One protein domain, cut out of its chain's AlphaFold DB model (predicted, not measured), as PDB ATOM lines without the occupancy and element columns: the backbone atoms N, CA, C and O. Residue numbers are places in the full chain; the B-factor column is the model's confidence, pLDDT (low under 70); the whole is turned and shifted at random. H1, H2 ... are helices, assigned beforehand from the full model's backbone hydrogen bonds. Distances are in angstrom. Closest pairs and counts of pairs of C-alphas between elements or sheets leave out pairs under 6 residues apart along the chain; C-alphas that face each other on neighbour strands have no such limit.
ATOM      1  N   ALA A  22      56.475  49.694  27.832       85.50
ATOM      2  CA  ALA A  22      57.539  48.696  27.933       85.50
ATOM      3  C   ALA A  22      57.580  48.082  29.341       85.50
ATOM      4  O   ALA A  22      57.688  46.865  29.487       85.50
ATOM      5  N   GLN A  23      57.398  48.909  30.375       86.50
ATOM      6  CA  GLN A  23      57.324  48.443  31.764       86.50
ATOM      7  C   GLN A  23      56.045  47.645  32.049       86.50
ATOM      8  O   GLN A  23      56.069  46.706  32.843       86.50
ATOM      9  N   GLN A  24      54.929  47.988  31.399       90.50
ATOM     10  CA  GLN A  24      53.698  47.203  31.487       90.50
ATOM     11  C   GLN A  24      53.903  45.803  30.912       90.50
ATOM     12  O   GLN A  24      53.491  44.840  31.549       90.50
ATOM     13  N   ASN A  25      54.578  45.667  29.768       90.25
ATOM     14  CA  ASN A  25      54.841  44.359  29.166       90.25
ATOM     15  C   ASN A  25      55.702  43.474  30.078       90.25
ATOM     16  O   ASN A  25      55.341  42.329  30.328       90.25
ATOM     17  N   GLU A  26      56.778  44.023  30.649       90.31
ATOM     18  CA  GLU A  26      57.621  43.301  31.613       90.31
ATOM     19  C   GLU A  26      56.834  42.906  32.875       90.31
ATOM     20  O   GLU A  26      56.964  41.793  33.393       90.31
ATOM     21  N   PHE A  27      55.973  43.801  33.373       90.75
ATOM     22  CA  PHE A  27      55.079  43.497  34.487       90.75
ATOM     23  C   PHE A  27      54.082  42.383  34.136       90.75
ATOM     24  O   PHE A  27      53.842  41.498  34.962       90.75
ATOM     25  N   TYR A  28      53.524  42.399  32.924       91.12
ATOM     26  CA  TYR A  28      52.635  41.352  32.428       91.12
ATOM     27  C   TYR A  28      53.354  40.009  32.352       91.12
ATOM     28  O   TYR A  28      52.838  39.044  32.907       91.12
ATOM     29  N   GLU A  29      54.549  39.940  31.765       92.38
ATOM     30  CA  GLU A  29      55.340  38.702  31.692       92.38
ATOM     31  C   GLU A  29      55.592  38.114  33.087       92.38
ATOM     32  O   GLU A  29      55.249  36.961  33.360       92.38
ATOM     33  N   ARG A  30      56.061  38.933  34.034       91.25
ATOM     34  CA  ARG A  30      56.260  38.493  35.427       91.25
ATOM     35  C   ARG A  30      54.967  38.038  36.097       91.25
ATOM     36  O   ARG A  30      54.968  37.094  36.888       91.25
ATOM     37  N   SER A  31      53.860  38.705  35.788       92.25
ATOM     38  CA  SER A  31      52.545  38.309  36.287       92.25
ATOM     39  C   SER A  31      52.122  36.963  35.700       92.25
ATOM     40  O   SER A  31      51.570  36.137  36.427       92.25
ATOM     41  N   THR A  32      52.415  36.691  34.423       93.12
ATOM     42  CA  THR A  32      52.123  35.389  33.809       93.12
ATOM     43  C   THR A  32      52.910  34.247  34.447       93.12
ATOM     44  O   THR A  32      52.317  33.206  34.734       93.12
ATOM     45  N   ASP A  33      54.182  34.455  34.790       94.12
ATOM     46  CA  ASP A  33      54.979  33.462  35.521       94.12
ATOM     47  C   ASP A  33      54.379  33.164  36.904       94.12
ATOM     48  O   ASP A  33      54.228  32.008  37.308       94.12
ATOM     49  N   ALA A  34      53.970  34.206  37.632       93.81
ATOM     50  CA  ALA A  34      53.322  34.043  38.932       93.81
ATOM     51  C   ALA A  34      51.985  33.284  38.827       93.81
ATOM     52  O   ALA A  34      51.655  32.465  39.695       93.81
ATOM     53  N   LEU A  35      51.224  33.515  37.752       93.75
ATOM     54  CA  LEU A  35      49.997  32.769  37.474       93.75
ATOM     55  C   LEU A  35      50.289  31.287  37.233       93.75
ATOM     56  O   LEU A  35      49.599  30.448  37.810       93.75
ATOM     57  N   GLN A  36      51.325  30.949  36.462       94.31
ATOM     58  CA  GLN A  36      51.712  29.551  36.235       94.31
ATOM     59  C   GLN A  36      52.060  28.826  37.544       94.31
ATOM     60  O   GLN A  36      51.602  27.701  37.783       94.31
ATOM     61  N   TRP A  37      52.813  29.479  38.433       94.88
ATOM     62  CA  TRP A  37      53.115  28.938  39.762       94.88
ATOM     63  C   TRP A  37      51.859  28.739  40.607       94.88
ATOM     64  O   TRP A  37      51.702  27.698  41.247       94.88
ATOM     65  N   THR A  38      50.943  29.702  40.572       94.69
ATOM     66  CA  THR A  38      49.675  29.625  41.307       94.69
ATOM     67  C   THR A  38      48.804  28.483  40.789       94.69
ATOM     68  O   THR A  38      48.271  27.710  41.583       94.69
ATOM     69  N   MET A  39      48.704  28.315  39.468       94.75
ATOM     70  CA  MET A  39      47.973  27.202  38.855       94.75
ATOM     71  C   MET A  39      48.550  25.853  39.288       94.75
ATOM     72  O   MET A  39      47.806  24.979  39.728       94.75
ATOM     73  N   THR A  40      49.877  25.710  39.254       95.75
ATOM     74  CA  THR A  40      50.563  24.484  39.696       95.75
ATOM     75  C   THR A  40      50.353  24.221  41.191       95.75
ATOM     76  O   THR A  40      50.176  23.078  41.614       95.75
ATOM     77  N   PHE A  41      50.348  25.272  42.015       96.25
ATOM     78  CA  PHE A  41      50.039  25.157  43.438       96.25
ATOM     79  C   PHE A  41      48.600  24.681  43.665       96.25
ATOM     80  O   PHE A  41      48.387  23.792  44.492       96.25
ATOM     81  N   CYS A  42      47.634  25.230  42.929       96.25
ATOM     82  CA  CYS A  42      46.226  24.862  43.053       96.25
ATOM     83  C   CYS A  42      45.924  23.449  42.569       96.25
ATOM     84  O   CYS A  42      45.107  22.772  43.192       96.25
ATOM     85  N   ASP A  43      46.614  22.982  41.530       96.44
ATOM     86  CA  ASP A  43      46.527  21.588  41.089       96.44
ATOM     87  C   ASP A  43      46.895  20.622  42.231       96.44
ATOM     88  O   ASP A  43      46.205  19.637  42.486       96.44
ATOM     89  N   ARG A  44      47.922  20.977  43.016       95.44
ATOM     90  CA  ARG A  44      48.396  20.189  44.165       95.44
ATOM     91  C   ARG A  44      47.631  20.436  45.470       95.44
ATOM     92  O   ARG A  44      47.738  19.627  46.386       95.44
ATOM     93  N   ASN A  45      46.889  21.540  45.583       97.00
ATOM     94  CA  ASN A  45      46.228  21.987  46.818       97.00
ATOM     95  C   ASN A  45      44.787  22.458  46.549       97.00
ATOM     96  O   ASN A  45      44.408  23.583  46.888       97.00
ATOM     97  N   GLN A  46      43.970  21.592  45.941       95.75
ATOM     98  CA  GLN A  46      42.633  21.958  45.457       95.75
ATOM     99  C   GLN A  46      41.714  22.548  46.537       95.75
ATOM    100  O   GLN A  46      41.028  23.539  46.285       95.75
ATOM    101  N   THR A  47      41.710  21.981  47.748       97.00
ATOM    102  CA  THR A  47      40.872  22.463  48.860       97.00
ATOM    103  C   THR A  47      41.198  23.910  49.226       97.00
ATOM    104  O   THR A  47      40.305  24.755  49.236       97.00
ATOM    105  N   ILE A  48      42.485  24.222  49.423       96.44
ATOM    106  CA  ILE A  48      42.944  25.569  49.793       96.44
ATOM    107  C   ILE A  48      42.582  26.574  48.699       96.44
ATOM    108  O   ILE A  48      42.102  27.667  48.998       96.44
ATOM    109  N   CYS A  49      42.763  26.212  47.427       96.25
ATOM    110  CA  CYS A  49      42.412  27.115  46.333       96.25
ATOM    111  C   CYS A  49      40.902  27.305  46.167       96.25
ATOM    112  O   CYS A  49      40.477  28.397  45.804       96.25
ATOM    113  N   THR A  50      40.082  26.298  46.465       97.00
ATOM    114  CA  THR A  50      38.618  26.421  46.379       97.00
ATOM    115  C   THR A  50      38.087  27.369  47.453       97.00
ATOM    116  O   THR A  50      37.323  28.289  47.154       97.00
ATOM    117  N   GLU A  51      38.544  27.203  48.695       97.00
ATOM    118  CA  GLU A  51      38.200  28.103  49.801       97.00
ATOM    119  C   GLU A  51      38.740  29.518  49.558       97.00
ATOM    120  O   GLU A  51      38.009  30.506  49.680       97.00
ATOM    121  N   GLY A  52      40.002  29.621  49.132       95.44
ATOM    122  CA  GLY A  52      40.635  30.889  48.781       95.44
ATOM    123  C   GLY A  52      39.897  31.622  47.661       95.44
ATOM    124  O   GLY A  52      39.674  32.827  47.767       95.44
ATOM    125  N   ASN A  53      39.443  30.909  46.628       95.25
ATOM    126  CA  ASN A  53      38.693  31.499  45.522       95.25
ATOM    127  C   ASN A  53      37.324  32.042  45.967       95.25
ATOM    128  O   ASN A  53      36.912  33.114  45.520       95.25
ATOM    129  N   ALA A  54      36.629  31.360  46.882       95.81
ATOM    130  CA  ALA A  54      35.364  31.855  47.432       95.81
ATOM    131  C   ALA A  54      35.554  33.179  48.201       95.81
ATOM    132  O   ALA A  54      34.789  34.138  48.024       95.81
ATOM    133  N   LEU A  55      36.614  33.260  49.012       97.38
ATOM    134  CA  LEU A  55      36.980  34.480  49.736       97.38
ATOM    135  C   LEU A  55      37.410  35.598  48.781       97.38
ATOM    136  O   LEU A  55      36.955  36.735  48.924       97.38
ATOM    137  N   TRP A  56      38.237  35.271  47.789       95.25
ATOM    138  CA  TRP A  56      38.701  36.212  46.773       95.25
ATOM    139  C   TRP A  56      37.544  36.793  45.961       95.25
ATOM    140  O   TRP A  56      37.435  38.008  45.827       95.25
ATOM    141  N   THR A  57      36.619  35.948  45.505       97.00
ATOM    142  CA  THR A  57      35.426  36.373  44.759       97.00
ATOM    143  C   THR A  57      34.590  37.360  45.574       97.00
ATOM    144  O   THR A  57      34.207  38.422  45.081       97.00
ATOM    145  N   THR A  58      34.362  37.059  46.855       97.31
ATOM    146  CA  THR A  58      33.629  37.957  47.761       97.31
ATOM    147  C   THR A  58      34.368  39.284  47.956       97.31
ATOM    148  O   THR A  58      33.750  40.349  48.002       97.31
ATOM    149  N   PHE A  59      35.695  39.237  48.083       97.31
ATOM    150  CA  PHE A  59      36.524  40.432  48.197       97.31
ATOM    151  C   PHE A  59      36.429  41.310  46.944       97.31
ATOM    152  O   PHE A  59      36.178  42.508  47.080       97.31
ATOM    153  N   VAL A  60      36.555  40.725  45.749       97.25
ATOM    154  CA  VAL A  60      36.449  41.439  44.466       97.25
ATOM    155  C   VAL A  60      35.090  42.122  44.339       97.25
ATOM    156  O   VAL A  60      35.048  43.324  44.100       97.25
ATOM    157  N   GLN A  61      33.989  41.423  44.624       97.38
ATOM    158  CA  GLN A  61      32.644  42.018  44.587       97.38
ATOM    159  C   GLN A  61      32.510  43.228  45.526       97.38
ATOM    160  O   GLN A  61      31.924  44.255  45.173       97.38
ATOM    161  N   LYS A  62      33.077  43.138  46.735       96.12
ATOM    162  CA  LYS A  62      33.085  44.260  47.685       96.12
ATOM    163  C   LYS A  62      33.968  45.410  47.211       96.12
ATOM    164  O   LYS A  62      33.610  46.568  47.427       96.12
ATOM    165  N   ALA A  63      35.101  45.106  46.585       95.75
ATOM    166  CA  ALA A  63      36.005  46.102  46.031       95.75
ATOM    167  C   ALA A  63      35.368  46.837  44.843       95.75
ATOM    168  O   ALA A  63      35.417  48.062  44.818       95.75
ATOM    169  N   GLU A  64      34.709  46.129  43.922       95.31
ATOM    170  CA  GLU A  64      33.976  46.712  42.789       95.31
ATOM    171  C   GLU A  64      32.872  47.660  43.265       95.31
ATOM    172  O   GLU A  64      32.815  48.818  42.847       95.31
ATOM    173  N   PHE A  65      32.038  47.203  44.206       95.94
ATOM    174  CA  PHE A  65      31.009  48.047  44.808       95.94
ATOM    175  C   PHE A  65      31.616  49.277  45.496       95.94
ATOM    176  O   PHE A  65      31.181  50.406  45.264       95.94
ATOM    177  N   GLY A  66      32.645  49.075  46.323       93.69
ATOM    178  CA  GLY A  66      33.312  50.153  47.049       93.69
ATOM    179  C   GLY A  66      33.964  51.179  46.119       93.69
ATOM    180  O   GLY A  66      33.818  52.381  46.343       93.69
ATOM    181  N   ALA A  67      34.626  50.721  45.058       92.88
ATOM    182  CA  ALA A  67      35.232  51.569  44.039       92.88
ATOM    183  C   ALA A  67      34.170  52.380  43.288       92.88
ATOM    184  O   ALA A  67      34.329  53.592  43.147       92.88
ATOM    185  N   GLY A  68      33.059  51.755  42.883       92.38
ATOM    186  CA  GLY A  68      31.945  52.452  42.233       92.38
ATOM    187  C   GLY A  68      31.317  53.532  43.122       92.38
ATOM    188  O   GLY A  68      31.065  54.651  42.663       92.38
ATOM    189  N   VAL A  69      31.124  53.238  44.414       94.25
ATOM    190  CA  VAL A  69      30.626  54.212  45.401       94.25
ATOM    191  C   VAL A  69      31.610  55.362  45.577       94.25
ATOM    192  O   VAL A  69      31.207  56.523  45.476       94.25
ATOM    193  N   ALA A  70      32.890  55.060  45.810       91.69
ATOM    194  CA  ALA A  70      33.923  56.075  45.970       91.69
ATOM    195  C   ALA A  70      33.974  56.978  44.733       91.69
ATOM    196  O   ALA A  70      33.828  58.190  44.862       91.69
TER     197      ALA A  70
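AT A GLANCE: This is residues 22 to 70 of the 119 residues of an uncharacterized protein of Hyphomicrobium sp. (UniProt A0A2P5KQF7). Two long helices, H1 and then H2, meet near their ends at a tight turn and open into a flat V, with an empty space between the arms. The printed part has 49 residues with two named helices and no named strand; its class is all helix. It is only just loose, close to extended, with a radius of gyration of the C-alphas of 14.4 A and spans of 37 by 35 by 6 A.

HOW THE PARTS SIT: H1, residues 22 to 44, and H2, residues 46 to 70, run opposite ways at a steep tilt of 39 degrees. They are close but not clearly touching, with 2 pairs of C-alphas within 8 A; the closest C-alphas are those of Cys 42 and Cys 49, 5.5 A apart. Their centres are 19.4 A apart. Residues 22 to 37 of H1 and 51 to 70 of H2 stand free. In H1 and H2 every O i to N i+4 pair is within hydrogen-bond range.

IN THESE COORDINATES: H1 begins at C-alpha 22 (57.539, 48.696, 27.933) and measures 34.1 A from first to last C-alpha. H2 measures 35.2 A and ends at C-alpha 70 (33.923, 56.075, 45.970).

THE WHOLE: The C-alphas of Arg 44 and Ala 70, the two farthest apart, are 38.7 A apart. The printed part has no cut, the link from H1 to H2 is tight, and no printed residue is under 70 in pLDDT.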